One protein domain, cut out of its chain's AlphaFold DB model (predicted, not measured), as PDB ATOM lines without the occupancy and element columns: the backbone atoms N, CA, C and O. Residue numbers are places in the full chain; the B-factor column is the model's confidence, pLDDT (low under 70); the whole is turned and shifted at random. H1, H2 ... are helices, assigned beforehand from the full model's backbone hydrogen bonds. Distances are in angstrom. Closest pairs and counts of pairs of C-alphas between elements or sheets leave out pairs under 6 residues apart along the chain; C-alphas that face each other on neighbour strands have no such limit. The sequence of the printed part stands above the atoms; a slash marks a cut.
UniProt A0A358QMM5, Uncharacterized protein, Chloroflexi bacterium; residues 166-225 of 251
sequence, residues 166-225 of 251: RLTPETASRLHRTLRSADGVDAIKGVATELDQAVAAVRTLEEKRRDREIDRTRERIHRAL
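AT A GLANCE: This is residues 166 to 225 of the 251 residues of an uncharacterized protein of Chloroflexi bacterium (UniProt A0A358QMM5). One long helix, H2, makes the length of a lopsided helical hairpin; the short helix H1 folds back beside its first part, and residues 204 to 225 stick out as a bare arm. The printed part has 60 residues with two named helices, H1 then H2, and no named strand: all helix. It is extended, with a radius of gyration of the C-alphas of 18.5 A, a rod spanning 62 by 19 by 8 A.

IN THESE COORDINATES: H2 holds residues 185 to 224, 58.1 A from C-alpha 185 at (119.775, 143.588, 119.500) to C-alpha 224 at (104.512, 198.403, 131.255). H1 holds residues 169 to 180, 16.6 A long, and begins at C-alpha 169 at (124.835, 167.451, 113.765).

HOW THE PARTS SIT: H2 touches H1 with residues 187 to 195 alone, and H1 touches H2 with residues 175 to 179 alone. Their closest C-alphas, those of Ile 188 and Leu 179, are 6.2 A apart. They form a helical hairpin, running opposite ways at a shallow tilt of 18 degrees. In H1 and H2 every O i to N i+4 pair is within hydrogen-bond range.

THE WHOLE: The C-alphas farthest apart, those of Asp 183 and Leu 225, are 62.3 A apart. Residues 204 to 225, of which 204 to 224 belong to H2, stand free. The link from H1 to H2 is tight. The printed part has no cut, and no printed residue is under 70 in pLDDT.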
ATOM      1  N   ARG A 166     116.222 168.254 115.562       85.00
ATOM      2  CA  ARG A 166     116.337 168.769 116.940       85.00
ATOM      3  C   ARG A 166     117.713 168.508 117.550       85.00
ATOM      4  O   ARG A 166     118.136 169.225 118.451       85.00
ATOM      5  N   LEU A 167     118.397 167.463 117.096       88.81
ATOM      6  CA  LEU A 167     119.709 167.072 117.601       88.81
ATOM      7  C   LEU A 167     120.830 167.918 116.992       88.81
ATOM      8  O   LEU A 167     120.698 168.487 115.911       88.81
ATOM      9  N   THR A 168     121.978 167.963 117.669       89.25
ATOM     10  CA  THR A 168     123.173 168.574 117.078       89.25
ATOM     11  C   THR A 168     123.726 167.677 115.958       89.25
ATOM     12  O   THR A 168     123.693 166.448 116.085       89.25
ATOM     13  N   PRO A 169     124.303 168.243 114.881       88.25
ATOM     14  CA  PRO A 169     124.835 167.451 113.765       88.25
ATOM     15  C   PRO A 169     125.886 166.410 114.189       88.25
ATOM     16  O   PRO A 169     125.945 165.309 113.634       88.25
ATOM     17  N   GLU A 170     126.693 166.732 115.202       89.38
ATOM     18  CA  GLU A 170     127.718 165.839 115.749       89.38
ATOM     19  C   GLU A 170     127.121 164.647 116.508       89.38
ATOM     20  O   GLU A 170     127.551 163.509 116.300       89.38
ATOM     21  N   THR A 171     126.101 164.877 117.346       90.88
ATOM     22  CA  THR A 171     125.438 163.796 118.098       90.88
ATOM     23  C   THR A 171     124.686 162.860 117.160       90.88
ATOM     24  O   THR A 171     124.846 161.642 117.262       90.88
ATOM     25  N   ALA A 172     123.969 163.409 116.177       90.75
ATOM     26  CA  ALA A 172     123.294 162.626 115.144       90.75
ATOM     27  C   ALA A 172     124.285 161.778 114.323       90.75
ATOM     28  O   ALA A 172     124.071 160.581 114.121       90.75
ATOM     29  N   SER A 173     125.416 162.359 113.905       91.38
ATOM     30  CA  SER A 173     126.453 161.643 113.145       91.38
ATOM     31  C   SER A 173     127.107 160.522 113.955       91.38
ATOM     32  O   SER A 173     127.376 159.442 113.417       91.38
ATOM     33  N   ARG A 174     127.343 160.749 115.255       94.81
ATOM     34  CA  ARG A 174     127.864 159.731 116.178       94.81
ATOM     35  C   ARG A 174     126.888 158.562 116.306       94.81
ATOM     36  O   ARG A 174     127.308 157.424 116.119       94.81
ATOM     37  N   LEU A 175     125.603 158.840 116.542       93.75
ATOM     38  CA  LEU A 175     124.563 157.814 116.682       93.75
ATOM     39  C   LEU A 175     124.339 157.023 115.380       93.75
ATOM     40  O   LEU A 175     124.184 155.806 115.405       93.75
ATOM     41  N   HIS A 176     124.420 157.668 114.212       92.62
ATOM     42  CA  HIS A 176     124.381 156.964 112.924       92.62
ATOM     43  C   HIS A 176     125.592 156.054 112.680       92.62
ATOM     44  O   HIS A 176     125.489 155.074 111.934       92.62
ATOM     45  N   ARG A 177     126.757 156.389 113.244       94.50
ATOM     46  CA  ARG A 177     127.951 155.540 113.170       94.50
ATOM     47  C   ARG A 177     127.811 154.338 114.101       94.50
ATOM     48  O   ARG A 177     128.026 153.221 113.642       94.50
ATOM     49  N   THR A 178     127.391 154.554 115.347       93.50
ATOM     50  CA  THR A 178     127.201 153.474 116.330       93.50
ATOM     51  C   THR A 178     126.086 152.514 115.920       93.50
ATOM     52  O   THR A 178     126.259 151.306 116.042       93.50
ATOM     53  N   LEU A 179     124.992 153.011 115.331       93.12
ATOM     54  CA  LEU A 179     123.924 152.163 114.789       93.12
ATOM     55  C   LEU A 179     124.410 151.255 113.648       93.12
ATOM     56  O   LEU A 179     123.955 150.116 113.522       93.12
ATOM     57  N   ARG A 180     125.327 151.750 112.806       91.19
ATOM     58  CA  ARG A 180     125.907 150.972 111.700       91.19
ATOM     59  C   ARG A 180     126.836 149.864 112.189       91.19
ATOM     60  O   ARG A 180     126.844 148.805 111.576       91.19
ATOM     61  N   SER A 181     127.574 150.098 113.273       92.44
ATOM     62  CA  SER A 181     128.465 149.109 113.891       92.44
ATOM     63  C   SER A 181     127.779 148.209 114.929       92.44
ATOM     64  O   SER A 181     128.445 147.404 115.567       92.44
ATOM     65  N   ALA A 182     126.475 148.373 115.174       91.00
ATOM     66  CA  ALA A 182     125.754 147.599 116.181       91.00
ATOM     67  C   ALA A 182     125.346 146.223 115.632       91.00
ATOM     68  O   ALA A 182     124.365 146.123 114.893       91.00
ATOM     69  N   ASP A 183     126.060 145.168 116.023       87.31
ATOM     70  CA  ASP A 183     125.854 143.800 115.511       87.31
ATOM     71  C   ASP A 183     124.817 142.972 116.291       87.31
ATOM     72  O   ASP A 183     124.479 141.856 115.901       87.31
ATOM     73  N   GLY A 184     124.270 143.519 117.382       89.50
ATOM     74  CA  GLY A 184     123.328 142.824 118.262       89.50
ATOM     75  C   GLY A 184     122.095 143.649 118.624       89.50
ATOM     76  O   GLY A 184     122.097 144.878 118.543       89.50
ATOM     77  N   VAL A 185     121.041 142.959 119.077       88.75
ATOM     78  CA  VAL A 185     119.775 143.588 119.500       88.75
ATOM     79  C   VAL A 185     120.026 144.575 120.640       88.75
ATOM     80  O   VAL A 185     119.487 145.678 120.625       88.75
ATOM     81  N   ASP A 186     120.859 144.201 121.610       88.50
ATOM     82  CA  ASP A 186     121.115 145.026 122.791       88.50
ATOM     83  C   ASP A 186     121.951 146.264 122.460       88.50
ATOM     84  O   ASP A 186     121.675 147.341 122.980       88.50
ATOM     85  N   ALA A 187     122.885 146.157 121.511       90.88
ATOM     86  CA  ALA A 187     123.614 147.311 120.996       90.88
ATOM     87  C   ALA A 187     122.669 148.298 120.286       90.88
ATOM     88  O   ALA A 187     122.742 149.501 120.522       90.88
ATOM     89  N   ILE A 188     121.729 147.797 119.472       92.75
ATOM     90  CA  ILE A 188     120.709 148.636 118.818       92.75
ATOM     91  C   ILE A 188     119.803 149.309 119.862       92.75
ATOM     92  O   ILE A 188     119.510 150.498 119.738       92.75
ATOM     93  N   LYS A 189     119.388 148.584 120.911       91.88
ATOM     94  CA  LYS A 189     118.615 149.158 122.026       91.88
ATOM     95  C   LYS A 189     119.404 150.226 122.781       91.88
ATOM     96  O   LYS A 189     118.834 151.261 123.097       91.88
ATOM     97  N   GLY A 190     120.699 150.011 123.016       92.38
ATOM     98  CA  GLY A 190     121.589 151.008 123.613       92.38
ATOM     99  C   GLY A 190     121.591 152.312 122.814       92.38
ATOM    100  O   GLY A 190     121.344 153.379 123.372       92.38
ATOM    101  N   VAL A 191     121.727 152.223 121.485       93.06
ATOM    102  CA  VAL A 191     121.648 153.400 120.601       93.06
ATOM    103  C   VAL A 191     120.282 154.089 120.686       93.06
ATOM    104  O   VAL A 191     120.228 155.315 120.720       93.06
ATOM    105  N   ALA A 192     119.184 153.330 120.765       92.88
ATOM    106  CA  ALA A 192     117.849 153.901 120.956       92.88
ATOM    107  C   ALA A 192     117.728 154.647 122.297       92.88
ATOM    108  O   ALA A 192     117.227 155.766 122.337       92.88
ATOM    109  N   THR A 193     118.260 154.084 123.386       94.94
ATOM    110  CA  THR A 193     118.246 154.757 124.694       94.94
ATOM    111  C   THR A 193     119.104 156.020 124.715       94.94
ATOM    112  O   THR A 193     118.691 157.026 125.289       94.94
ATOM    113  N   GLU A 194     120.268 156.013 124.059       93.25
ATOM    114  CA  GLU A 194     121.107 157.209 123.924       93.25
ATOM    115  C   GLU A 194     120.422 158.295 123.087       93.25
ATOM    116  O   GLU A 194     120.530 159.482 123.403       93.25
ATOM    117  N   LEU A 195     119.699 157.900 122.035       94.12
ATOM    118  CA  LEU A 195     118.880 158.803 121.235       94.12
ATOM    119  C   LEU A 195     117.792 159.465 122.088       94.12
ATOM    120  O   LEU A 195     117.689 160.692 122.093       94.12
ATOM    121  N   ASP A 196     117.019 158.675 122.833       92.75
ATOM    122  CA  ASP A 196     115.947 159.187 123.694       92.75
ATOM    123  C   ASP A 196     116.492 160.148 124.759       92.75
ATOM    124  O   ASP A 196     115.920 161.216 124.992       92.75
ATOM    125  N   GLN A 197     117.642 159.823 125.358       93.31
ATOM    126  CA  GLN A 197     118.328 160.699 126.310       93.31
ATOM    127  C   GLN A 197     118.779 162.015 125.664       93.31
ATOM    128  O   GLN A 197     118.585 163.083 126.250       93.31
ATOM    129  N   ALA A 198     119.347 161.967 124.456       91.69
ATOM    130  CA  ALA A 198     119.779 163.163 123.735       91.69
ATOM    131  C   ALA A 198     118.590 164.066 123.365       91.69
ATOM    132  O   ALA A 198     118.646 165.281 123.563       91.69
ATOM    133  N   VAL A 199     117.486 163.480 122.892       92.38
ATOM    134  CA  VAL A 199     116.249 164.213 122.579       92.38
ATOM    135  C   VAL A 199     115.633 164.820 123.839       92.38
ATOM    136  O   VAL A 199     115.228 165.984 123.823       92.38
ATOM    137  N   ALA A 200     115.587 164.072 124.945       92.19
ATOM    138  CA  ALA A 200     115.087 164.574 126.221       92.19
ATOM    139  C   ALA A 200     115.931 165.751 126.729       92.19
ATOM    140  O   ALA A 200     115.376 166.776 127.124       92.19
ATOM    141  N   ALA A 201     117.261 165.654 126.649       91.31
ATOM    142  CA  ALA A 201     118.164 166.732 127.038       91.31
ATOM    143  C   ALA A 201     117.903 168.013 126.229       91.31
ATOM    144  O   ALA A 201     117.734 169.080 126.823       91.31
ATOM    145  N   VAL A 202     117.782 167.909 124.898       91.19
ATOM    146  CA  VAL A 202     117.432 169.050 124.031       91.19
ATOM    147  C   VAL A 202     116.090 169.652 124.440       91.19
ATOM    148  O   VAL A 202     115.999 170.863 124.647       91.19
ATOM    149  N   ARG A 203     115.067 168.818 124.650       90.88
ATOM    150  CA  ARG A 203     113.735 169.275 125.072       90.88
ATOM    151  C   ARG A 203     113.784 170.056 126.387       90.88
ATOM    152  O   ARG A 203     113.176 171.117 126.475       90.88
ATOM    153  N   THR A 204     114.540 169.589 127.383       92.81
ATOM    154  CA  THR A 204     114.663 170.305 128.667       92.81
ATOM    155  C   THR A 204     115.356 171.666 128.532       92.81
ATOM    156  O   THR A 204     115.058 172.593 129.284       92.81
ATOM    157  N   LEU A 205     116.281 171.817 127.577       90.00
ATOM    158  CA  LEU A 205     116.942 173.095 127.300       90.00
ATOM    159  C   LEU A 205     116.002 174.068 126.584       90.00
ATOM    160  O   LEU A 205     115.978 175.254 126.923       90.00
ATOM    161  N   GLU A 206     115.220 173.575 125.624       89.81
ATOM    162  CA  GLU A 206     114.184 174.360 124.949       89.81
ATOM    163  C   GLU A 206     113.114 174.846 125.931       89.81
ATOM    164  O   GLU A 206     112.733 176.013 125.889       89.81
ATOM    165  N   GLU A 207     112.677 173.984 126.848       91.69
ATOM    166  CA  GLU A 207     111.699 174.315 127.889       91.69
ATOM    167  C   GLU A 207     112.233 175.401 128.830       91.69
ATOM    168  O   GLU A 207     111.627 176.461 128.943       91.69
ATOM    169  N   LYS A 208     113.461 175.251 129.347       93.25
ATOM    170  CA  LYS A 208     114.123 176.301 130.149       93.25
ATOM    171  C   LYS A 208     114.278 177.625 129.399       93.25
ATOM    172  O   LYS A 208     114.261 178.693 130.013       93.25
ATOM    173  N   ARG A 209     114.500 177.587 128.080       91.56
ATOM    174  CA  ARG A 209     114.574 178.800 127.253       91.56
ATOM    175  C   ARG A 209     113.204 179.466 127.140       91.56
ATOM    176  O   ARG A 209     113.142 180.685 127.288       91.56
ATOM    177  N   ARG A 210     112.147 178.682 126.911       93.00
ATOM    178  CA  ARG A 210     110.759 179.163 126.876       93.00
ATOM    179  C   ARG A 210     110.350 179.769 128.214       93.00
ATOM    180  O   ARG A 210     109.833 180.877 128.214       93.00
ATOM    181  N   ASP A 211     110.671 179.127 129.333       94.50
ATOM    182  CA  ASP A 211     110.349 179.643 130.670       94.50
ATOM    183  C   ASP A 211     110.998 181.007 130.921       94.50
ATOM    184  O   ASP A 211     110.327 181.968 131.290       94.50
ATOM    185  N   ARG A 212     112.290 181.150 130.596       94.38
ATOM    186  CA  ARG A 212     112.993 182.443 130.698       94.38
ATOM    187  C   ARG A 212     112.384 183.516 129.799       94.38
ATOM    188  O   ARG A 212     112.422 184.697 130.137       94.38
ATOM    189  N   GLU A 213     111.894 183.143 128.622       92.94
ATOM    190  CA  GLU A 213     111.226 184.070 127.713       92.94
ATOM    191  C   GLU A 213     109.855 184.493 128.251       92.94
ATOM    192  O   GLU A 213     109.535 185.684 128.235       92.94
ATOM    193  N   ILE A 214     109.094 183.555 128.815       94.00
ATOM    194  CA  ILE A 214     107.833 183.822 129.510       94.00
ATOM    195  C   ILE A 214     108.072 184.778 130.680       94.00
ATOM    196  O   ILE A 214     107.374 185.785 130.774       94.00
ATOM    197  N   ASP A 215     109.086 184.541 131.510       94.00
ATOM    198  CA  ASP A 215     109.400 185.401 132.655       94.00
ATOM    199  C   ASP A 215     109.812 186.811 132.220       94.00
ATOM    200  O   ASP A 215     109.287 187.796 132.737       94.00
ATOM    201  N   ARG A 216     110.649 186.946 131.181       92.69
ATOM    202  CA  ARG A 216     110.964 188.266 130.597       92.69
ATOM    203  C   ARG A 216     109.719 188.975 130.075       92.69
ATOM    204  O   ARG A 216     109.619 190.197 130.180       92.69
ATOM    205  N   THR A 217     108.796 188.234 129.472       92.00
ATOM    206  CA  THR A 217     107.552 188.796 128.937       92.00
ATOM    207  C   THR A 217     106.641 189.239 130.080       92.00
ATOM    208  O   THR A 217     106.145 190.363 130.055       92.00
ATOM    209  N   ARG A 218     106.515 188.426 131.135       92.31
ATOM    210  CA  ARG A 218     105.810 188.773 132.378       92.31
ATOM    211  C   ARG A 218     106.396 190.019 133.036       92.31
ATOM    212  O   ARG A 218     105.645 190.922 133.386       92.31
ATOM    213  N   GLU A 219     107.719 190.123 133.141       90.25
ATOM    214  CA  GLU A 219     108.387 191.309 133.685       90.25
ATOM    215  C   GLU A 219     108.154 192.565 132.840       90.25
ATOM    216  O   GLU A 219     107.987 193.651 133.397       90.25
ATOM    217  N   ARG A 220     108.154 192.448 131.503       89.94
ATOM    218  CA  ARG A 220     107.819 193.574 130.615       89.94
ATOM    219  C   ARG A 220     106.381 194.017 130.814       89.94
ATOM    220  O   ARG A 220     106.157 195.215 130.918       89.94
ATOM    221  N   ILE A 221     105.437 193.080 130.904       89.06
ATOM    222  CA  ILE A 221     104.030 193.384 131.192       89.06
ATOM    223  C   ILE A 221     103.923 194.083 132.550       89.06
ATOM    224  O   ILE A 221     103.337 195.153 132.633       89.06
ATOM    225  N   HIS A 222     104.571 193.559 133.592       82.69
ATOM    226  CA  HIS A 222     104.558 194.164 134.925       82.69
ATOM    227  C   HIS A 222     105.210 195.560 134.962       82.69
ATOM    228  O   HIS A 222     104.794 196.414 135.737       82.69
ATOM    229  N   ARG A 223     106.242 195.817 134.145       82.06
ATOM    230  CA  ARG A 223     106.867 197.148 134.017       82.06
ATOM    231  C   ARG A 223     106.061 198.120 133.155       82.06
ATOM    232  O   ARG A 223     106.128 199.319 133.400       82.06
ATOM    233  N   ALA A 224     105.365 197.617 132.140       77.44
ATOM    234  CA  ALA A 224     104.512 198.403 131.255       77.44
ATOM    235  C   ALA A 224     103.131 198.677 131.869       77.44
ATOM    236  O   ALA A 224     102.474 199.634 131.461       77.44
ATOM    237  N   LEU A 225     102.701 197.885 132.859       70.06
ATOM    238  CA  LEU A 225     101.562 198.238 133.692       70.06
ATOM    239  C   LEU A 225     101.912 199.502 134.495       70.06
ATOM    240  O   LEU A 225     102.917 199.518 135.214       70.06
TER     241      LEU A 225